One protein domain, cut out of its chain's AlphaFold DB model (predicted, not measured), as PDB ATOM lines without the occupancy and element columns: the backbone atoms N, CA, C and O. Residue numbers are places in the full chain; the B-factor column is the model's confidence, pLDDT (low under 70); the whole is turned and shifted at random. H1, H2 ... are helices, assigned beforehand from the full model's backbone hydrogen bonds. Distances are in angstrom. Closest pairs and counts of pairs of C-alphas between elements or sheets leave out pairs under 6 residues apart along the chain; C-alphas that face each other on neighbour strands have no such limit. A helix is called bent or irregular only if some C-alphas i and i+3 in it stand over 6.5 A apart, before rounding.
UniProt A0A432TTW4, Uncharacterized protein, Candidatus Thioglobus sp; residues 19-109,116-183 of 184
ATOM      1  N   MET A  19     -49.229  37.764  78.632       85.56
ATOM      2  CA  MET A  19     -48.052  36.971  79.023       85.56
ATOM      3  C   MET A  19     -46.850  37.194  78.095       85.56
ATOM      4  O   MET A  19     -45.733  37.390  78.571       85.56
ATOM      5  N   MET A  20     -47.069  37.220  76.777       86.31
ATOM      6  CA  MET A  20     -45.996  37.439  75.801       86.31
ATOM      7  C   MET A  20     -45.312  38.797  75.981       86.31
ATOM      8  O   MET A  20     -44.085  38.878  75.937       86.31
ATOM      9  N   PHE A  21     -46.077  39.858  76.249       88.75
ATOM     10  CA  PHE A  21     -45.514  41.177  76.532       88.75
ATOM     11  C   PHE A  21     -44.691  41.170  77.820       88.75
ATOM     12  O   PHE A  21     -43.588  41.717  77.842       88.75
ATOM     13  N   TYR A  22     -45.174  40.507  78.874       88.38
ATOM     14  CA  TYR A  22     -44.420  40.376  80.121       88.38
ATOM     15  C   TYR A  22     -43.119  39.596  79.941       88.38
ATOM     16  O   TYR A  22     -42.099  40.002  80.490       88.38
ATOM     17  N   LEU A  23     -43.112  38.535  79.132       88.06
ATOM     18  CA  LEU A  23     -41.894  37.785  78.814       88.06
ATOM     19  C   LEU A  23     -40.873  38.641  78.058       88.06
ATOM     20  O   LEU A  23     -39.687  38.605  78.381       88.06
ATOM     21  N   VAL A  24     -41.322  39.442  77.089       89.69
ATOM     22  CA  VAL A  24     -40.444  40.360  76.346       89.69
ATOM     23  C   VAL A  24     -39.867  41.435  77.270       89.69
ATOM     24  O   VAL A  24     -38.663  41.690  77.231       89.69
ATOM     25  N   LEU A  25     -40.688  42.033  78.135       90.50
ATOM     26  CA  LEU A  25     -40.234  43.022  79.118       90.50
ATOM     27  C   LEU A  25     -39.271  42.412  80.140       90.50
ATOM     28  O   LEU A  25     -38.260  43.028  80.471       90.50
ATOM     29  N   PHE A  26     -39.544  41.191  80.598       89.75
ATOM     30  CA  PHE A  26     -38.656  40.448  81.484       89.75
ATOM     31  C   PHE A  26     -37.304  40.180  80.817       89.75
ATOM     32  O   PHE A  26     -36.264  40.453  81.414       89.75
ATOM     33  N   LEU A  27     -37.301  39.720  79.562       90.06
ATOM     34  CA  LEU A  27     -36.076  39.499  78.794       90.06
ATOM     35  C   LEU A  27     -35.295  40.806  78.607       90.06
ATOM     36  O   LEU A  27     -34.080  40.835  78.798       90.06
ATOM     37  N   TYR A  28     -35.984  41.901  78.279       91.00
ATOM     38  CA  TYR A  28     -35.362  43.216  78.158       91.00
ATOM     39  C   TYR A  28     -34.728  43.674  79.478       91.00
ATOM     40  O   TYR A  28     -33.574  44.114  79.488       91.00
ATOM     41  N   GLY A  29     -35.447  43.523  80.594       90.81
ATOM     42  CA  GLY A  29     -34.948  43.824  81.935       90.81
ATOM     43  C   GLY A  29     -33.721  42.985  82.291       90.81
ATOM     44  O   GLY A  29     -32.698  43.532  82.694       90.81
ATOM     45  N   TYR A  30     -33.785  41.675  82.055       90.31
ATOM     46  CA  TYR A  30     -32.688  40.733  82.281       90.31
ATOM     47  C   TYR A  30     -31.418  41.114  81.507       90.31
ATOM     48  O   TYR A  30     -30.320  41.148  82.068       90.31
ATOM     49  N   ILE A  31     -31.555  41.445  80.222       91.81
ATOM     50  CA  ILE A  31     -30.429  41.819  79.358       91.81
ATOM     51  C   ILE A  31     -29.845  43.161  79.779       91.81
ATOM     52  O   ILE A  31     -28.629  43.299  79.901       91.81
ATOM     53  N   THR A  32     -30.709  44.142  80.029       91.25
ATOM     54  CA  THR A  32     -30.299  45.481  80.453       91.25
ATOM     55  C   THR A  32     -29.531  45.415  81.768       91.25
ATOM     56  O   THR A  32     -28.432  45.960  81.861       91.25
ATOM     57  N   LEU A  33     -30.048  44.670  82.747       91.62
ATOM     58  CA  LEU A  33     -29.391  44.437  84.030       91.62
ATOM     59  C   LEU A  33     -28.033  43.746  83.855       91.62
ATOM     60  O   LEU A  33     -27.043  44.192  84.430       91.62
ATOM     61  N   SER A  34     -27.961  42.707  83.019       93.44
ATOM     62  CA  SER A  34     -26.708  41.995  82.737       93.44
ATOM     63  C   SER A  34     -25.649  42.919  82.126       93.44
ATOM     64  O   SER A  34     -24.509  42.950  82.583       93.44
ATOM     65  N   ILE A  35     -26.028  43.729  81.130       92.19
ATOM     66  CA  ILE A  35     -25.132  44.698  80.481       92.19
ATOM     67  C   ILE A  35     -24.639  45.750  81.477       92.19
ATOM     68  O   ILE A  35     -23.448  46.068  81.479       92.19
ATOM     69  N   ILE A  36     -25.533  46.296  82.306       90.56
ATOM     70  CA  ILE A  36     -25.179  47.295  83.323       90.56
ATOM     71  C   ILE A  36     -24.199  46.693  84.326       90.56
ATOM     72  O   ILE A  36     -23.179  47.316  84.605       90.56
ATOM     73  N   MET A  37     -24.450  45.476  84.811       92.00
ATOM     74  CA  MET A  37     -23.551  44.817  85.760       92.00
ATOM     75  C   MET A  37     -22.170  44.558  85.162       92.00
ATOM     76  O   MET A  37     -21.165  44.870  85.796       92.00
ATOM     77  N   TYR A  38     -22.091  44.077  83.920       93.44
ATOM     78  CA  TYR A  38     -20.802  43.928  83.247       93.44
ATOM     79  C   TYR A  38     -20.079  45.267  83.083       93.44
ATOM     80  O   TYR A  38     -18.893  45.358  83.384       93.44
ATOM     81  N   ARG A  39     -20.775  46.326  82.658       90.00
ATOM     82  CA  ARG A  39     -20.184  47.668  82.555       90.00
ATOM     83  C   ARG A  39     -19.687  48.184  83.898       90.00
ATOM     84  O   ARG A  39     -18.592  48.726  83.946       90.00
ATOM     85  N   LEU A  40     -20.460  47.999  84.963       90.06
ATOM     86  CA  LEU A  40     -20.104  48.438  86.309       90.06
ATOM     87  C   LEU A  40     -18.828  47.746  86.791       90.06
ATOM     88  O   LEU A  40     -17.922  48.418  87.270       90.06
ATOM     89  N   VAL A  41     -18.717  46.428  86.609       91.62
ATOM     90  CA  VAL A  41     -17.514  45.685  87.019       91.62
ATOM     91  C   VAL A  41     -16.294  46.077  86.176       91.62
ATOM     92  O   VAL A  41     -15.194  46.181  86.712       91.62
ATOM     93  N   ILE A  42     -16.466  46.318  84.870       91.00
ATOM     94  CA  ILE A  42     -15.339  46.627  83.978       91.00
ATOM     95  C   ILE A  42     -14.873  48.084  84.070       91.00
ATOM     96  O   ILE A  42     -13.671  48.331  84.099       91.00
ATOM     97  N   LEU A  43     -15.807  49.035  84.060       86.75
ATOM     98  CA  LEU A  43     -15.536  50.473  83.946       86.75
ATOM     99  C   LEU A  43     -15.572  51.195  85.301       86.75
ATOM    100  O   LEU A  43     -15.147  52.346  85.386       86.75
ATOM    101  N   GLY A  44     -16.090  50.549  86.350       83.50
ATOM    102  CA  GLY A  44     -16.233  51.145  87.675       83.50
ATOM    103  C   GLY A  44     -17.013  52.460  87.629       83.50
ATOM    104  O   GLY A  44     -18.085  52.553  87.024       83.50
ATOM    105  N   GLU A  45     -16.435  53.497  88.235       74.25
ATOM    106  CA  GLU A  45     -16.999  54.851  88.304       74.25
ATOM    107  C   GLU A  45     -17.133  55.531  86.931       74.25
ATOM    108  O   GLU A  45     -17.953  56.432  86.764       74.25
ATOM    109  N   GLN A  46     -16.383  55.078  85.919       69.81
ATOM    110  CA  GLN A  46     -16.433  55.624  84.557       69.81
ATOM    111  C   GLN A  46     -17.537  55.004  83.687       69.81
ATOM    112  O   GLN A  46     -17.605  55.281  82.488       69.81
ATOM    113  N   SER A  47     -18.411  54.166  84.252       69.69
ATOM    114  CA  SER A  47     -19.606  53.678  83.560       69.69
ATOM    115  C   SER A  47     -20.529  54.864  83.229       69.69
ATOM    116  O   SER A  47     -21.355  55.285  84.039       69.69
ATOM    117  N   SER A  48     -20.354  55.430  82.031       52.28
ATOM    118  CA  SER A  48     -20.833  56.746  81.570       52.28
ATOM    119  C   SER A  48     -22.352  56.881  81.362       52.28
ATOM    120  O   SER A  48     -22.811  57.625  80.500       52.28
ATOM    121  N   GLY A  49     -23.162  56.193  82.164       55.75
ATOM    122  CA  GLY A  49     -24.620  56.300  82.112       55.75
ATOM    123  C   GLY A  49     -25.366  55.922  83.389       55.75
ATOM    124  O   GLY A  49     -26.592  55.919  83.361       55.75
ATOM    125  N   GLY A  50     -24.692  55.593  84.499       57.69
ATOM    126  CA  GLY A  50     -25.383  55.096  85.697       57.69
ATOM    127  C   GLY A  50     -26.313  53.906  85.396       57.69
ATOM    128  O   GLY A  50     -26.147  53.204  84.399       57.69
ATOM    129  N   PHE A  51     -27.323  53.684  86.240       62.84
ATOM    130  CA  PHE A  51     -28.350  52.642  86.071       62.84
ATOM    131  C   PHE A  51     -29.388  52.991  84.972       62.84
ATOM    132  O   PHE A  51     -30.575  52.704  85.116       62.84
ATOM    133  N   MET A  52     -28.983  53.664  83.885       69.56
ATOM    134  CA  MET A  52     -29.895  53.988  82.783       69.56
ATOM    135  C   MET A  52     -30.188  52.764  81.908       69.56
ATOM    136  O   MET A  52     -29.283  51.971  81.623       69.56
ATOM    137  N   PRO A  53     -31.436  52.622  81.424       70.12
ATOM    138  CA  PRO A  53     -31.805  51.543  80.524       70.12
ATOM    139  C   PRO A  53     -30.971  51.588  79.240       70.12
ATOM    140  O   PRO A  53     -30.728  52.643  78.651       70.12
ATOM    141  N   VAL A  54     -30.525  50.417  78.789       78.56
ATOM    142  CA  VAL A  54     -29.746  50.289  77.558       78.56
ATOM    143  C   VAL A  54     -30.709  50.435  76.382       78.56
ATOM    144  O   VAL A  54     -31.576  49.590  76.181       78.56
ATOM    145  N   LEU A  55     -30.552  51.506  75.600       80.38
ATOM    146  CA  LEU A  55     -31.386  51.790  74.421       80.38
ATOM    147  C   LEU A  55     -30.695  51.455  73.091       80.38
ATOM    148  O   LEU A  55     -31.288  51.580  72.022       80.38
ATOM    149  N   ASN A  56     -29.432  51.021  73.128       86.00
ATOM    150  CA  ASN A  56     -28.703  50.664  71.918       86.00
ATOM    151  C   ASN A  56     -29.222  49.327  71.361       86.00
ATOM    152  O   ASN A  56     -28.832  48.253  71.821       86.00
ATOM    153  N   VAL A  57     -30.084  49.407  70.345       85.94
ATOM    154  CA  VAL A  57     -30.734  48.250  69.711       85.94
ATOM    155  C   VAL A  57     -29.714  47.253  69.158       85.94
ATOM    156  O   VAL A  57     -29.869  46.051  69.357       85.94
ATOM    157  N   ASN A  58     -28.627  47.722  68.536       87.94
ATOM    158  CA  ASN A  58     -27.580  46.837  68.013       87.94
ATOM    159  C   ASN A  58     -26.908  46.030  69.138       87.94
ATOM    160  O   ASN A  58     -26.669  44.829  69.005       87.94
ATOM    161  N   LYS A  59     -26.649  46.668  70.285       89.12
ATOM    162  CA  LYS A  59     -26.116  45.985  71.468       89.12
ATOM    163  C   LYS A  59     -27.076  44.924  71.989       89.12
ATOM    164  O   LYS A  59     -26.643  43.804  72.253       89.12
ATOM    165  N   ILE A  60     -28.356  45.269  72.113       90.56
ATOM    166  CA  ILE A  60     -29.392  44.344  72.580       90.56
ATOM    167  C   ILE A  60     -29.466  43.138  71.647       90.56
ATOM    168  O   ILE A  60     -29.371  42.016  72.124       90.56
ATOM    169  N   ILE A  61     -29.544  43.344  70.329       91.38
ATOM    170  CA  ILE A  61     -29.618  42.252  69.347       91.38
ATOM    171  C   ILE A  61     -28.395  41.334  69.444       91.38
ATOM    172  O   ILE A  61     -28.549  40.115  69.476       91.38
ATOM    173  N   ARG A  62     -27.180  41.892  69.543       93.19
ATOM    174  CA  ARG A  62     -25.954  41.093  69.717       93.19
ATOM    175  C   ARG A  62     -25.978  40.288  71.017       93.19
ATOM    176  O   ARG A  62     -25.564  39.132  71.016       93.19
ATOM    177  N   PHE A  63     -26.461  40.884  72.107       94.19
ATOM    178  CA  PHE A  63     -26.558  40.218  73.404       94.19
ATOM    179  C   PHE A  63     -27.607  39.100  73.379       94.19
ATOM    180  O   PHE A  63     -27.278  37.970  73.722       94.19
ATOM    181  N   VAL A  64     -28.822  39.383  72.889       94.00
ATOM    182  CA  VAL A  64     -29.895  38.394  72.679       94.00
ATOM    183  C   VAL A  64     -29.385  37.240  71.824       94.00
ATOM    184  O   VAL A  64     -29.528  36.083  72.208       94.00
ATOM    185  N   GLY A  65     -28.762  37.544  70.682       94.06
ATOM    186  CA  GLY A  65     -28.236  36.536  69.767       94.06
ATOM    187  C   GLY A  65     -27.209  35.628  70.440       94.06
ATOM    188  O   GLY A  65     -27.273  34.411  70.280       94.06
ATOM    189  N   LEU A  66     -26.313  36.193  71.254       94.75
ATOM    190  CA  LEU A  66     -25.338  35.411  72.009       94.75
ATOM    191  C   LEU A  66     -25.993  34.576  73.121       94.75
ATOM    192  O   LEU A  66     -25.646  33.409  73.275       94.75
ATOM    193  N   THR A  67     -26.963  35.124  73.859       92.75
ATOM    194  CA  THR A  67     -27.732  34.385  74.877       92.75
ATOM    195  C   THR A  67     -28.470  33.199  74.263       92.75
ATOM    196  O   THR A  67     -28.362  32.084  74.771       92.75
ATOM    197  N   LEU A  68     -29.165  33.414  73.144       93.56
ATOM    198  CA  LEU A  68     -29.865  32.352  72.423       93.56
ATOM    199  C   LEU A  68     -28.891  31.307  71.884       93.56
ATOM    200  O   LEU A  68     -29.145  30.117  72.032       93.56
ATOM    201  N   PHE A  69     -27.760  31.726  71.314       94.50
ATOM    202  CA  PHE A  69     -26.735  30.805  70.828       94.50
ATOM    203  C   PHE A  69     -26.196  29.913  71.952       94.50
ATOM    204  O   PHE A  69     -26.192  28.691  71.818       94.50
ATOM    205  N   VAL A  70     -25.802  30.501  73.084       92.81
ATOM    206  CA  VAL A  70     -25.310  29.757  74.253       92.81
ATOM    207  C   VAL A  70     -26.376  28.789  74.775       92.81
ATOM    208  O   VAL A  70     -26.073  27.623  75.037       92.81
ATOM    209  N   GLY A  71     -27.631  29.236  74.877       90.44
ATOM    210  CA  GLY A  71     -28.752  28.398  75.306       90.44
ATOM    211  C   GLY A  71     -29.011  27.222  74.361       90.44
ATOM    212  O   GLY A  71     -29.093  26.080  74.800       90.44
ATOM    213  N   LEU A  72     -29.069  27.465  73.052       93.06
ATOM    214  CA  LEU A  72     -29.322  26.415  72.063       93.06
ATOM    215  C   LEU A  72     -28.192  25.385  72.027       93.06
ATOM    216  O   LEU A  72     -28.453  24.187  72.080       93.06
ATOM    217  N   VAL A  73     -26.937  25.836  71.991       93.00
ATOM    218  CA  VAL A  73     -25.771  24.943  71.910       93.00
ATOM    219  C   VAL A  73     -25.641  24.055  73.150       93.00
ATOM    220  O   VAL A  73     -25.118  22.947  73.059       93.00
ATOM    221  N   THR A  74     -26.133  24.504  74.304       90.19
ATOM    222  CA  THR A  74     -26.082  23.728  75.551       90.19
ATOM    223  C   THR A  74     -27.286  22.810  75.733       90.19
ATOM    224  O   THR A  74     -27.113  21.680  76.182       90.19
ATOM    225  N   VAL A  75     -28.492  23.256  75.368       90.12
ATOM    226  CA  VAL A  75     -29.745  22.525  75.624       90.12
ATOM    227  C   VAL A  75     -30.094  21.544  74.506       90.12
ATOM    228  O   VAL A  75     -30.508  20.422  74.793       90.12
ATOM    229  N   VAL A  76     -29.914  21.918  73.233       91.94
ATOM    230  CA  VAL A  76     -30.332  21.082  72.089       91.94
ATOM    231  C   VAL A  76     -29.650  19.708  72.093       91.94
ATOM    232  O   VAL A  76     -30.356  18.711  71.936       91.94
ATOM    233  N   PRO A  77     -28.328  19.587  72.335       89.75
ATOM    234  CA  PRO A  77     -27.683  18.276  72.384       89.75
ATOM    235  C   PRO A  77     -28.253  17.375  73.481       89.75
ATOM    236  O   PRO A  77     -28.464  16.186  73.248       89.75
ATOM    237  N   VAL A  78     -28.562  17.937  74.652       90.50
ATOM    238  CA  VAL A  78     -29.183  17.202  75.763       90.50
ATOM    239  C   VAL A  78     -30.594  16.759  75.391       90.50
ATOM    240  O   VAL A  78     -30.958  15.619  75.649       90.50
ATOM    241  N   MET A  79     -31.370  17.627  74.740       90.50
ATOM    242  CA  MET A  79     -32.740  17.324  74.322       90.50
ATOM    243  C   MET A  79     -32.801  16.188  73.293       90.50
ATOM    244  O   MET A  79     -33.696  15.353  73.359       90.50
ATOM    245  N   ILE A  80     -31.843  16.135  72.360       92.44
ATOM    246  CA  ILE A  80     -31.786  15.099  71.317       92.44
ATOM    247  C   ILE A  80     -31.280  13.763  71.874       92.44
ATOM    248  O   ILE A  80     -31.774  12.706  71.495       92.44
ATOM    249  N   THR A  81     -30.269  13.797  72.744       91.31
ATOM    250  CA  THR A  81     -29.568  12.583  73.205       91.31
ATOM    251  C   THR A  81     -30.075  12.038  74.537       91.31
ATOM    252  O   THR A  81     -29.790  10.892  74.875       91.31
ATOM    253  N   GLY A  82     -30.774  12.854  75.327       89.38
ATOM    254  CA  GLY A  82     -31.193  12.535  76.692       89.38
ATOM    255  C   GLY A  82     -30.056  12.493  77.721       89.38
ATOM    256  O   GLY A  82     -30.307  12.157  78.875       89.38
ATOM    257  N   MET A  83     -28.808  12.814  77.350       89.69
ATOM    258  CA  MET A  83     -27.664  12.712  78.265       89.69
ATOM    259  C   MET A  83     -27.344  14.070  78.913       89.69
ATOM    260  O   MET A  83     -26.816  14.957  78.239       89.69
ATOM    261  N   PRO A  84     -27.558  14.252  80.230       83.69
ATOM    262  CA  PRO A  84     -27.316  15.538  80.895       83.69
ATOM    263  C   PRO A  84     -25.832  15.938  80.920       83.69
ATOM    264  O   PRO A  84     -25.507  17.122  80.890       83.69
ATOM    265  N   MET A  85     -24.907  14.968  80.898       87.38
ATOM    266  CA  MET A  85     -23.459  15.238  80.881       87.38
ATOM    267  C   MET A  85     -22.997  15.975  79.617       87.38
ATOM    268  O   MET A  85     -22.003  16.703  79.666       87.38
ATOM    269  N   LEU A  86     -23.726  15.854  78.500       89.19
ATOM    270  CA  LEU A  86     -23.422  16.609  77.283       89.19
ATOM    271  C   LEU A  86     -23.536  18.115  77.505       89.19
ATOM    272  O   LEU A  86     -22.767  18.860  76.907       89.19
ATOM    273  N   GLN A  87     -24.410  18.573  78.406       89.31
ATOM    274  CA  GLN A  87     -24.531  19.993  78.719       89.31
ATOM    275  C   GLN A  87     -23.203  20.575  79.206       89.31
ATOM    276  O   GLN A  87     -22.797  21.645  78.757       89.31
ATOM    277  N   LEU A  88     -22.509  19.857  80.095       90.19
ATOM    278  CA  LEU A  88     -21.228  20.286  80.655       90.19
ATOM    279  C   LEU A  88     -20.134  20.312  79.592       90.19
ATOM    280  O   LEU A  88     -19.367  21.270  79.539       90.19
ATOM    281  N   ILE A  89     -20.092  19.299  78.724       91.50
ATOM    282  CA  ILE A  89     -19.132  19.230  77.617       91.50
ATOM    283  C   ILE A  89     -19.355  20.407  76.665       91.50
ATOM    284  O   ILE A  89     -18.419  21.135  76.343       91.50
ATOM    285  N   MET A  90     -20.602  20.642  76.258       93.19
ATOM    286  CA  MET A  90     -20.938  21.745  75.363       93.19
ATOM    287  C   MET A  90     -20.641  23.097  76.006       93.19
ATOM    288  O   MET A  90     -20.041  23.953  75.359       93.19
ATOM    289  N   TYR A  91     -20.986  23.277  77.285       91.75
ATOM    290  CA  TYR A  91     -20.689  24.506  78.018       91.75
ATOM    291  C   TYR A  91     -19.180  24.741  78.148       91.75
ATOM    292  O   TYR A  91     -18.723  25.864  77.948       91.75
ATOM    293  N   PHE A  92     -18.393  23.689  78.396       93.06
ATOM    294  CA  PHE A  92     -16.933  23.763  78.388       93.06
ATOM    295  C   PHE A  92     -16.409  24.249  77.036       93.06
ATOM    296  O   PHE A  92     -15.563  25.133  77.000       93.06
ATOM    297  N   LEU A  93     -16.928  23.747  75.915       92.19
ATOM    298  CA  LEU A  93     -16.466  24.162  74.586       92.19
ATOM    299  C   LEU A  93     -16.782  25.630  74.277       92.19
ATOM    300  O   LEU A  93     -15.958  26.327  73.684       92.19
ATOM    301  N   ILE A  94     -17.955  26.115  74.686       92.44
ATOM    302  CA  ILE A  94     -18.391  27.484  74.381       92.44
ATOM    303  C   ILE A  94     -17.996  28.514  75.439       92.44
ATOM    304  O   ILE A  94     -18.198  29.704  75.197       92.44
ATOM    305  N   ILE A  95     -17.438  28.113  76.591       92.00
ATOM    306  CA  ILE A  95     -17.130  29.055  77.677       92.00
ATOM    307  C   ILE A  95     -16.260  30.244  77.238       92.00
ATOM    308  O   ILE A  95     -16.545  31.354  77.671       92.00
ATOM    309  N   PRO A  96     -15.271  30.121  76.328       90.88
ATOM    310  CA  PRO A  96     -14.511  31.294  75.903       90.88
ATOM    311  C   PRO A  96     -15.382  32.289  75.128       90.88
ATOM    312  O   PRO A  96     -15.174  33.496  75.199       90.88
ATOM    313  N   ILE A  97     -16.400  31.803  74.410       93.06
ATOM    314  CA  ILE A  97     -17.320  32.638  73.635       93.06
ATOM    315  C   ILE A  97     -18.185  33.493  74.572       93.06
ATOM    316  O   ILE A  97     -18.522  34.618  74.199       93.06
ATOM    317  N   THR A  98     -18.494  33.033  75.792       93.25
ATOM    318  CA  THR A  98     -19.300  33.803  76.760       93.25
ATOM    319  C   THR A  98     -18.603  35.090  77.205       93.25
ATOM    320  O   THR A  98     -19.275  36.075  77.498       93.25
ATOM    321  N   LEU A  99     -17.270  35.175  77.121       94.06
ATOM    322  CA  LEU A  99     -16.530  36.426  77.337       94.06
ATOM    323  C   LEU A  99     -16.977  37.549  76.382       94.06
ATOM    324  O   LEU A  99     -16.810  38.731  76.686       94.06
ATOM    325  N   ASN A 100     -17.602  37.217  75.246       95.44
ATOM    326  CA  ASN A 100     -18.184  38.215  74.351       95.44
ATOM    327  C   ASN A 100     -19.393  38.947  74.932       95.44
ATOM    328  O   ASN A 100     -19.689  40.034  74.441       95.44
ATOM    329  N   PHE A 101     -20.054  38.425  75.971       95.31
ATOM    330  CA  PHE A 101     -21.061  39.196  76.701       95.31
ATOM    331  C   PHE A 101     -20.453  40.484  77.261       95.31
ATOM    332  O   PHE A 101     -21.060  41.549  77.144       95.31
ATOM    333  N   ILE A 102     -19.217  40.402  77.767       94.94
ATOM    334  CA  ILE A 102     -18.474  41.559  78.259       94.94
ATOM    335  C   ILE A 102     -18.146  42.501  77.106       94.94
ATOM    336  O   ILE A 102     -18.514  43.670  77.178       94.94
ATOM    337  N   ASN A 103     -17.556  41.994  76.013       93.06
ATOM    338  CA  ASN A 103     -17.242  42.807  74.828       93.06
ATOM    339  C   ASN A 103     -18.466  43.592  74.337       93.06
ATOM    340  O   ASN A 103     -18.379  44.791  74.095       93.06
ATOM    341  N   ILE A 104     -19.624  42.936  74.236       91.81
ATOM    342  CA  ILE A 104     -20.879  43.577  73.829       91.81
ATOM    343  C   ILE A 104     -21.297  44.646  74.849       91.81
ATOM    344  O   ILE A 104     -21.699  45.746  74.460       91.81
ATOM    345  N   ALA A 105     -21.180  44.361  76.148       90.62
ATOM    346  CA  ALA A 105     -21.532  45.306  77.200       90.62
ATOM    347  C   ALA A 105     -20.696  46.596  77.127       90.62
ATOM    348  O   ALA A 105     -21.272  47.686  77.192       90.62
ATOM    349  N   ILE A 106     -19.384  46.495  76.900       89.81
ATOM    350  CA  ILE A 106     -18.454  47.639  76.816       89.81
ATOM    351  C   ILE A 106     -18.239  48.190  75.392       89.81
ATOM    352  O   ILE A 106     -17.271  48.902  75.154       89.81
ATOM    353  N   ASP A 107     -19.130  47.871  74.445       88.56
ATOM    354  CA  ASP A 107     -19.088  48.361  73.051       88.56
ATOM    355  C   ASP A 107     -17.829  47.962  72.256       88.56
ATOM    356  O   ASP A 107     -17.450  48.608  71.282       88.56
ATOM    357  N   GLN A 108     -17.207  46.843  72.621       87.62
ATOM    358  CA  GLN A 108     -16.086  46.245  71.903       87.62
ATOM    359  C   GLN A 108     -16.566  45.236  70.834       87.62
ATOM    360  O   GLN A 108     -17.661  44.648  70.925       87.62
ATOM    361  N   PRO A 109     -15.770  45.004  69.774       87.69
ATOM    362  CA  PRO A 109     -16.076  43.983  68.781       87.69
ATOM    363  C   PRO A 109     -16.031  42.581  69.407       87.69
ATOM    364  O   PRO A 109     -15.186  42.274  70.248       87.69
ATOM    365  N   LEU A 116      -6.802  31.210  74.789       84.62
ATOM    366  CA  LEU A 116      -6.651  30.938  76.215       84.62
ATOM    367  C   LEU A 116      -5.754  29.721  76.401       84.62
ATOM    368  O   LEU A 116      -5.911  28.712  75.713       84.62
ATOM    369  N   SER A 117      -4.856  29.790  77.384       89.06
ATOM    370  CA  SER A 117      -4.183  28.586  77.864       89.06
ATOM    371  C   SER A 117      -5.220  27.584  78.387       89.06
ATOM    372  O   SER A 117      -6.273  27.983  78.900       89.06
ATOM    373  N   PHE A 118      -4.912  26.288  78.315       88.38
ATOM    374  CA  PHE A 118      -5.801  25.247  78.837       88.38
ATOM    375  C   PHE A 118      -6.159  25.481  80.315       88.38
ATOM    376  O   PHE A 118      -7.319  25.363  80.699       88.38
ATOM    377  N   THR A 119      -5.192  25.914  81.130       89.81
ATOM    378  CA  THR A 119      -5.410  26.263  82.542       89.81
ATOM    379  C   THR A 119      -6.419  27.398  82.701       89.81
ATOM    380  O   THR A 119      -7.327  27.313  83.523       89.81
ATOM    381  N   THR A 120      -6.304  28.456  81.895       91.06
ATOM    382  CA  THR A 120      -7.255  29.578  81.918       91.06
ATOM    383  C   THR A 120      -8.655  29.130  81.506       91.06
ATOM    384  O   THR A 120      -9.630  29.526  82.139       91.06
ATOM    385  N   HIS A 121      -8.757  28.283  80.482       92.19
ATOM    386  CA  HIS A 121     -10.024  27.712  80.026       92.19
ATOM    387  C   HIS A 121     -10.684  26.879  81.132       92.19
ATOM    388  O   HIS A 121     -11.851  27.101  81.455       92.19
ATOM    389  N   MET A 122      -9.927  25.980  81.764       92.56
ATOM    390  CA  MET A 122     -10.391  25.154  82.883       92.56
ATOM    391  C   MET A 122     -10.868  25.997  84.068       92.56
ATOM    392  O   MET A 122     -11.954  25.753  84.589       92.56
ATOM    393  N   ASN A 123     -10.101  27.017  84.458       93.50
ATOM    394  CA  ASN A 123     -10.473  27.910  85.555       93.50
ATOM    395  C   ASN A 123     -11.744  28.700  85.234       93.50
ATOM    396  O   ASN A 123     -12.626  28.816  86.084       93.50
ATOM    397  N   LEU A 124     -11.866  29.204  84.001       93.88
ATOM    398  CA  LEU A 124     -13.061  29.910  83.551       93.88
ATOM    399  C   LEU A 124     -14.286  28.991  83.607       93.88
ATOM    400  O   LEU A 124     -15.311  29.373  84.163       93.88
ATOM    401  N   PHE A 125     -14.175  27.764  83.097       94.44
ATOM    402  CA  PHE A 125     -15.256  26.782  83.165       94.44
ATOM    403  C   PHE A 125     -15.630  26.424  84.606       94.44
ATOM    404  O   PHE A 125     -16.812  26.378  84.944       94.44
ATOM    405  N   PHE A 126     -14.643  26.206  85.474       94.50
ATOM    406  CA  PHE A 126     -14.892  25.889  86.874       94.50
ATOM    407  C   PHE A 126     -15.655  27.017  87.577       94.50
ATOM    408  O   PHE A 126     -16.693  26.769  88.188       94.50
ATOM    409  N   LEU A 127     -15.183  28.257  87.439       93.88
ATOM    410  CA  LEU A 127     -15.776  29.422  88.095       93.88
ATOM    411  C   LEU A 127     -17.157  29.792  87.542       93.88
ATOM    412  O   LEU A 127     -17.993  30.284  88.294       93.88
ATOM    413  N   GLN A 128     -17.400  29.568  86.247       92.50
ATOM    414  CA  GLN A 128     -18.647  29.961  85.580       92.50
ATOM    415  C   GLN A 128     -19.713  28.870  85.536       92.50
ATOM    416  O   GLN A 128     -20.895  29.184  85.437       92.50
ATOM    417  N   ALA A 129     -19.314  27.599  85.554       90.12
ATOM    418  CA  ALA A 129     -20.226  26.471  85.383       90.12
ATOM    419  C   ALA A 129     -20.304  25.634  86.653       90.12
ATOM    420  O   ALA A 129     -21.351  25.543  87.292       90.12
ATOM    421  N   ILE A 130     -19.172  25.032  87.019       92.31
ATOM    422  CA  ILE A 130     -19.123  23.980  88.031       92.31
ATOM    423  C   ILE A 130     -19.433  24.550  89.405       92.31
ATOM    424  O   ILE A 130     -20.289  24.018  90.104       92.31
ATOM    425  N   LEU A 131     -18.786  25.652  89.783       93.56
ATOM    426  CA  LEU A 131     -18.968  26.248  91.098       93.56
ATOM    427  C   LEU A 131     -20.414  26.747  91.311       93.56
ATOM    428  O   LEU A 131     -21.021  26.317  92.292       93.56
ATOM    429  N   PRO A 132     -21.031  27.540  90.407       91.31
ATOM    430  CA  PRO A 132     -22.440  27.918  90.545       91.31
ATOM    431  C   PRO A 132     -23.394  26.719  90.578       91.31
ATOM    432  O   PRO A 132     -24.329  26.705  91.379       91.31
ATOM    433  N   ALA A 133     -23.152  25.692  89.754       90.50
ATOM    434  CA  ALA A 133     -23.981  24.489  89.726       90.50
ATOM    435  C   ALA A 133     -23.885  23.690  91.033       90.50
ATOM    436  O   ALA A 133     -24.910  23.274  91.570       90.50
ATOM    437  N   LEU A 134     -22.677  23.508  91.577       92.06
ATOM    438  CA  LEU A 134     -22.462  22.837  92.859       92.06
ATOM    439  C   LEU A 134     -23.116  23.601  94.009       92.06
ATOM    440  O   LEU A 134     -23.815  22.993  94.813       92.06
ATOM    441  N   VAL A 135     -22.942  24.924  94.066       92.88
ATOM    442  CA  VAL A 135     -23.578  25.767  95.092       92.88
ATOM    443  C   VAL A 135     -25.102  25.672  94.998       92.88
ATOM    444  O   VAL A 135     -25.765  25.472  96.014       92.88
ATOM    445  N   GLY A 136     -25.660  25.745  93.786       90.56
ATOM    446  CA  GLY A 136     -27.096  25.591  93.560       90.56
ATOM    447  C   GLY A 136     -27.625  24.219  93.980       90.56
ATOM    448  O   GLY A 136     -28.635  24.144  94.675       90.56
ATOM    449  N   MET A 137     -26.928  23.136  93.619       90.06
ATOM    450  CA  MET A 137     -27.305  21.769  93.999       90.06
ATOM    451  C   MET A 137     -27.226  21.541  95.510       90.06
ATOM    452  O   MET A 137     -28.148  20.966  96.083       90.06
ATOM    453  N   LEU A 138     -26.159  22.010  96.162       91.50
ATOM    454  CA  LEU A 138     -26.006  21.908  97.614       91.50
ATOM    455  C   LEU A 138     -27.127  22.650  98.336       91.50
ATOM    456  O   LEU A 138     -27.729  22.103  99.259       91.50
ATOM    457  N   PHE A 139     -27.443  23.868  97.894       91.44
ATOM    458  CA  PHE A 139     -28.536  24.629  98.481       91.44
ATOM    459  C   PHE A 139     -29.885  23.939  98.280       91.44
ATOM    460  O   PHE A 139     -30.637  23.805  99.239       91.44
ATOM    461  N   ALA A 140     -30.177  23.453  97.070       87.81
ATOM    462  CA  ALA A 140     -31.420  22.739  96.786       87.81
ATOM    463  C   ALA A 140     -31.566  21.470  97.646       87.81
ATOM    464  O   ALA A 140     -32.635  21.210  98.192       87.81
ATOM    465  N   ALA A 141     -30.484  20.705  97.824       88.88
ATOM    466  CA  ALA A 141     -30.485  19.524  98.683       88.88
ATOM    467  C   ALA A 141     -30.752  19.885 100.155       88.88
ATOM    468  O   ALA A 141     -31.600  19.265 100.797       88.88
ATOM    469  N   LEU A 142     -30.079  20.912 100.684       89.12
ATOM    470  CA  LEU A 142     -30.285  21.388 102.057       89.12
ATOM    471  C   LEU A 142     -31.697  21.946 102.269       89.12
ATOM    472  O   LEU A 142     -32.323  21.653 103.285       89.12
ATOM    473  N   ALA A 143     -32.207  22.715 101.306       88.19
ATOM    474  CA  ALA A 143     -33.551  23.274 101.344       88.19
ATOM    475  C   ALA A 143     -34.617  22.178 101.420       88.19
ATOM    476  O   ALA A 143     -35.546  22.292 102.217       88.19
ATOM    477  N   ASN A 144     -34.435  21.093 100.666       87.12
ATOM    478  CA  ASN A 144     -35.337  19.946 100.680       87.12
ATOM    479  C   ASN A 144     -35.295  19.195 102.027       87.12
ATOM    480  O   ASN A 144     -36.339  18.897 102.597       87.12
ATOM    481  N   ILE A 145     -34.102  18.975 102.596       90.25
ATOM    482  CA  ILE A 145     -33.944  18.280 103.888       90.25
ATOM    483  C   ILE A 145     -34.543  19.083 105.055       90.25
ATOM    484  O   ILE A 145     -35.149  18.505 105.954       90.25
ATOM    485  N   ILE A 146     -34.358  20.405 105.062       90.12
ATOM    486  CA  ILE A 146     -34.775  21.288 106.168       90.12
ATOM    487  C   ILE A 146     -36.226  21.779 105.984       90.12
ATOM    488  O   ILE A 146     -36.816  22.328 106.914       90.12
ATOM    489  N   GLY A 147     -36.826  21.571 104.808       86.44
ATOM    490  CA  GLY A 147     -38.173  22.052 104.489       86.44
ATOM    491  C   GLY A 147     -38.235  23.572 104.320       86.44
ATOM    492  O   GLY A 147     -39.175  24.216 104.788       86.44
ATOM    493  N   LEU A 148     -37.214  24.170 103.697       86.69
ATOM    494  CA  LEU A 148     -37.157  25.616 103.488       86.69
ATOM    495  C   LEU A 148     -38.253  26.095 102.514       86.69
ATOM    496  O   LEU A 148     -38.558  25.406 101.540       86.69
ATOM    497  N   PRO A 149     -38.817  27.303 102.717       86.25
ATOM    498  CA  PRO A 149     -39.827  27.836 101.811       86.25
ATOM    499  C   PRO A 149     -39.280  28.066 100.384       86.25
ATOM    500  O   PRO A 149     -38.149  28.546 100.243       86.25
ATOM    501  N   PRO A 150     -40.099  27.880  99.326       82.06
ATOM    502  CA  PRO A 150     -39.675  28.045  97.928       82.06
ATOM    503  C   PRO A 150     -39.096  29.425  97.585       82.06
ATOM    504  O   PRO A 150     -38.299  29.563  96.658       82.06
ATOM    505  N   ILE A 151     -39.473  30.469  98.332       85.62
ATOM    506  CA  ILE A 151     -38.956  31.829  98.126       85.62
ATOM    507  C   ILE A 151     -37.432  31.904  98.308       85.62
ATOM    508  O   ILE A 151     -36.767  32.678  97.624       85.62
ATOM    509  N   LEU A 152     -36.857  31.073  99.183       85.50
ATOM    510  CA  LEU A 152     -35.415  31.052  99.419       85.50
ATOM    511  C   LEU A 152     -34.648  30.466  98.229       85.50
ATOM    512  O   LEU A 152     -33.555  30.941  97.923       85.50
ATOM    513  N   GLU A 153     -35.227  29.506  97.505       82.94
ATOM    514  CA  GLU A 153     -34.626  28.991  96.269       82.94
ATOM    515  C   GLU A 153     -34.518  30.081  95.199       82.94
ATOM    516  O   GLU A 153     -33.500  30.188  94.511       82.94
ATOM    517  N   TRP A 154     -35.543  30.928  95.077       86.56
ATOM    518  CA  TRP A 154     -35.514  32.079  94.175       86.56
ATOM    519  C   TRP A 154     -34.433  33.082  94.570       86.56
ATOM    520  O   TRP A 154     -33.682  33.532  93.704       86.56
ATOM    521  N   THR A 155     -34.288  33.373  95.863       89.94
ATOM    522  CA  THR A 155     -33.212  34.235  96.372       89.94
ATOM    523  C   THR A 155     -31.836  33.698  95.985       89.94
ATOM    524  O   THR A 155     -30.997  34.451  95.490       89.94
ATOM    525  N   VAL A 156     -31.603  32.391  96.123       90.19
ATOM    526  CA  VAL A 156     -30.327  31.777  95.728       90.19
ATOM    527  C   VAL A 156     -30.103  31.844  94.223       90.19
ATOM    528  O   VAL A 156     -28.997  32.170  93.797       90.19
ATOM    529  N   LYS A 157     -31.137  31.630  93.403       89.62
ATOM    530  CA  LYS A 157     -31.034  31.814  91.946       89.62
ATOM    531  C   LYS A 157     -30.638  33.246  91.578       89.62
ATOM    532  O   LYS A 157     -29.802  33.425  90.698       89.62
ATOM    533  N   VAL A 158     -31.180  34.253  92.266       91.62
ATOM    534  CA  VAL A 158     -30.805  35.664  92.063       91.62
ATOM    535  C   VAL A 158     -29.350  35.917  92.470       91.62
ATOM    536  O   VAL A 158     -28.613  36.563  91.727       91.62
ATOM    537  N   ILE A 159     -28.905  35.378  93.609       93.44
ATOM    538  CA  ILE A 159     -27.506  35.493  94.054       93.44
ATOM    539  C   ILE A 159     -26.564  34.843  93.035       93.44
ATOM    540  O   ILE A 159     -25.586  35.465  92.625       93.44
ATOM    541  N   LEU A 160     -26.873  33.625  92.584       93.50
ATOM    542  CA  LEU A 160     -26.081  32.912  91.580       93.50
ATOM    543  C   LEU A 160     -26.055  33.652  90.242       93.50
ATOM    544  O   LEU A 160     -25.008  33.715  89.600       93.50
ATOM    545  N   PHE A 161     -27.171  34.261  89.840       92.94
ATOM    546  CA  PHE A 161     -27.219  35.108  88.655       92.94
ATOM    547  C   PHE A 161     -26.199  36.249  88.757       92.94
ATOM    548  O   PHE A 161     -25.301  36.334  87.921       92.94
ATOM    549  N   TYR A 162     -26.246  37.067  89.812       93.00
ATOM    550  CA  TYR A 162     -25.273  38.151  89.980       93.00
ATOM    551  C   TYR A 162     -23.837  37.649  90.122       93.00
ATOM    552  O   TYR A 162     -22.930  38.234  89.531       93.00
ATOM    553  N   TRP A 163     -23.633  36.546  90.845       93.56
ATOM    554  CA  TRP A 163     -22.332  35.899  90.979       93.56
ATOM    555  C   TRP A 163     -21.726  35.583  89.609       93.56
ATOM    556  O   TRP A 163     -20.621  36.030  89.312       93.56
ATOM    557  N   THR A 164     -22.465  34.893  88.734       93.56
ATOM    558  CA  THR A 164     -21.967  34.534  87.394       93.56
ATOM    559  C   THR A 164     -21.598  35.762  86.563       93.56
ATOM    560  O   THR A 164     -20.530  35.785  85.947       93.56
ATOM    561  N   LEU A 165     -22.412  36.823  86.610       94.56
ATOM    562  CA  LEU A 165     -22.123  38.070  85.902       94.56
ATOM    563  C   LEU A 165     -20.814  38.711  86.388       94.56
ATOM    564  O   LEU A 165     -19.926  39.019  85.589       94.56
ATOM    565  N   VAL A 166     -20.674  38.887  87.702       94.62
ATOM    566  CA  VAL A 166     -19.503  39.540  88.300       94.62
ATOM    567  C   VAL A 166     -18.244  38.719  88.049       94.62
ATOM    568  O   VAL A 166     -17.247  39.248  87.559       94.62
ATOM    569  N   THR A 167     -18.287  37.412  88.309       95.00
ATOM    570  CA  THR A 167     -17.127  36.541  88.117       95.00
ATOM    571  C   THR A 167     -16.694  36.498  86.651       95.00
ATOM    572  O   THR A 167     -15.495  36.432  86.385       95.00
ATOM    573  N   LEU A 168     -17.622  36.576  85.687       95.12
ATOM    574  CA  LEU A 168     -17.268  36.552  84.263       95.12
ATOM    575  C   LEU A 168     -16.524  37.825  83.860       95.12
ATOM    576  O   LEU A 168     -15.505  37.749  83.174       95.12
ATOM    577  N   ALA A 169     -17.000  38.982  84.325       94.81
ATOM    578  CA  ALA A 169     -16.342  40.262  84.091       94.81
ATOM    579  C   ALA A 169     -14.946  40.324  84.734       94.81
ATOM    580  O   ALA A 169     -13.994  40.758  84.087       94.81
ATOM    581  N   LEU A 170     -14.788  39.815  85.959       94.25
ATOM    582  CA  LEU A 170     -13.479  39.738  86.615       94.25
ATOM    583  C   LEU A 170     -12.516  38.804  85.870       94.25
ATOM    584  O   LEU A 170     -11.361  39.156  85.635       94.25
ATOM    585  N   CYS A 171     -12.990  37.632  85.433       93.94
ATOM    586  CA  CYS A 171     -12.180  36.723  84.620       93.94
ATOM    587  C   CYS A 171     -11.748  37.389  83.309       93.94
ATOM    588  O   CYS A 171     -10.593  37.257  82.908       93.94
ATOM    589  N   TYR A 172     -12.646  38.136  82.662       94.12
ATOM    590  CA  TYR A 172     -12.330  38.903  81.462       94.12
ATOM    591  C   TYR A 172     -11.199  39.918  81.709       94.12
ATOM    592  O   TYR A 172     -10.245  39.948  80.930       94.12
ATOM    593  N   GLN A 173     -11.254  40.699  82.797       92.19
ATOM    594  CA  GLN A 173     -10.198  41.665  83.141       92.19
ATOM    595  C   GLN A 173      -8.845  40.983  83.343       92.19
ATOM    596  O   GLN A 173      -7.847  41.422  82.776       92.19
ATOM    597  N   LEU A 174      -8.814  39.883  84.102       90.81
ATOM    598  CA  LEU A 174      -7.585  39.128  84.362       90.81
ATOM    599  C   LEU A 174      -6.990  38.542  83.078       90.81
ATOM    600  O   LEU A 174      -5.779  38.607  82.863       90.81
ATOM    601  N   ILE A 175      -7.835  38.000  82.197       90.44
ATOM    602  CA  ILE A 175      -7.413  37.484  80.892       90.44
ATOM    603  C   ILE A 175      -6.838  38.614  80.037       90.44
ATOM    604  O   ILE A 175      -5.799  38.431  79.403       90.44
ATOM    605  N   GLN A 176      -7.491  39.775  79.997       87.81
ATOM    606  CA  GLN A 176      -7.024  40.904  79.199       87.81
ATOM    607  C   GLN A 176      -5.690  41.451  79.725       87.81
ATOM    608  O   GLN A 176      -4.771  41.636  78.933       87.81
ATOM    609  N   ALA A 177      -5.553  41.619  81.042       85.94
ATOM    610  CA  ALA A 177      -4.319  42.077  81.677       85.94
ATOM    611  C   ALA A 177      -3.133  41.135  81.399       85.94
ATOM    612  O   ALA A 177      -2.057  41.595  81.020       85.94
ATOM    613  N   ASN A 178      -3.341  39.818  81.502       82.62
ATOM    614  CA  ASN A 178      -2.298  38.834  81.202       82.62
ATOM    615  C   ASN A 178      -1.883  38.836  79.725       82.62
ATOM    616  O   ASN A 178      -0.698  38.709  79.430       82.62
ATOM    617  N   ASN A 179      -2.832  39.001  78.798       78.50
ATOM    618  CA  ASN A 179      -2.508  39.080  77.372       78.50
ATOM    619  C   ASN A 179      -1.695  40.338  77.036       78.50
ATOM    620  O   ASN A 179      -0.750  40.247  76.257       78.50
ATOM    621  N   SER A 180      -2.023  41.487  77.638       73.31
ATOM    622  CA  SER A 180      -1.255  42.727  77.458       73.31
ATOM    623  C   SER A 180       0.156  42.635  78.043       73.31
ATOM    624  O   SER A 180       1.086  43.199  77.487       73.31
ATOM    625  N   ALA A 181       0.345  41.905  79.147       69.31
ATOM    626  CA  ALA A 181       1.671  41.691  79.727       69.31
ATOM    627  C   ALA A 181       2.554  40.748  78.884       69.31
ATOM    628  O   ALA A 181       3.777  40.845  78.932       69.31
ATOM    629  N   GLN A 182       1.945  39.826  78.132       60.56
ATOM    630  CA  GLN A 182       2.654  38.859  77.284       60.56
ATOM    631  C   GLN A 182       2.922  39.368  75.859       60.56
ATOM    632  O   GLN A 182       3.861  38.893  75.228       60.56
ATOM    633  N   ASN A 183       2.139  40.335  75.371       54.31
ATOM    634  CA  ASN A 183       2.336  41.034  74.097       54.31
ATOM    635  C   ASN A 183       2.322  42.560  74.349       54.31
ATOM    636  O   ASN A 183       1.254  43.161  74.186       54.31
TER     637      ASN A 183
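AT A GLANCE: This is residues 19 to 109 and 116 to 183 of the 184 residues of an uncharacterized protein of Candidatus Thioglobus sp (UniProt A0A432TTW4). Two helical hairpins form two crossed layers: the bent helix H5 folds back into H6, the longest helix, and H2 folds back into H3. The short H4 carries on from H3 and fills the space between H2 and H6, while H1 crosses H6 and sticks out with residues 19 to 26. The printed part has 159 residues with six named helices, in order H1 to H6, and no named strand; its class is all helix. It is compact, with a radius of gyration of the C-alphas of 17.1 A and spans of 48 by 41 by 32 A.

IN THESE COORDINATES: H1, residues 19 to 46, begins at C-alpha 19 (-48.052, 36.971, 79.023) and is 37.1 A long. It is irregular, with C-alphas 42 and 45 9.4 A apart, and has a kink of 66 degrees near residue 40. H2, residues 57 to 81, 35.9 A, is only just irregular, with C-alphas 74 and 77 6.51 A apart. H3, residues 85 to 98, is irregular, with C-alphas 93 and 96 7.5 A apart. H4 is residues 100 to 105. H5, residues 118 to 146, was assigned as one helix by its hydrogen bonds but is bent, with C-alphas 128 and 131 6.7 A apart; its arms are H5a, residues 118 to 128, and H5b, residues 131 to 146. H6, residues 150 to 182, runs 48.3 A to C-alpha 182 (2.654, 38.859, 77.284).

HOW THE PARTS SIT: H1 touches H6 with residues 34 to 42 at a steep tilt of 42 degrees, closest at the C-alphas of Tyr 38 and Ala 169, 5.8 A. H1 touches H4 about perpendicular, at 86 degrees, with the C-alphas of Ile 35 and Ala 105 4.9 A apart. H2 and H3 form a hairpin at 20 degrees, closest at the C-alphas of Thr 74 and Gln 87, 5.1 A. H3 touches H5a at 75 degrees, with the C-alphas of Phe 92 and Phe 125 5.9 A apart. H5b and H6 form a hairpin at 17 degrees, closest at the C-alphas of Pro 132 and Leu 160, 6.3 A. H2 and H6 are apart. Of nine touching pairs four are at a shallow tilt, part aligned and part crossed packing. Every O i to N i+4 pair is within hydrogen-bond range in H4, H5a, H5b and H6; the figures are 22 of 24 in H1, 19 of 21 in H2 and 8 of 10 in H3.

THE WHOLE: The C-alphas farthest apart, of Gly 147 and Asn 183, are 54.1 A apart. Residues 110 to 115 are not printed, and C-alphas 109 and 116 are 17.7 A apart across the cut. Of the links printed whole, none is long. Residues 46 to 52 and 181 to 183 have pLDDT under 70.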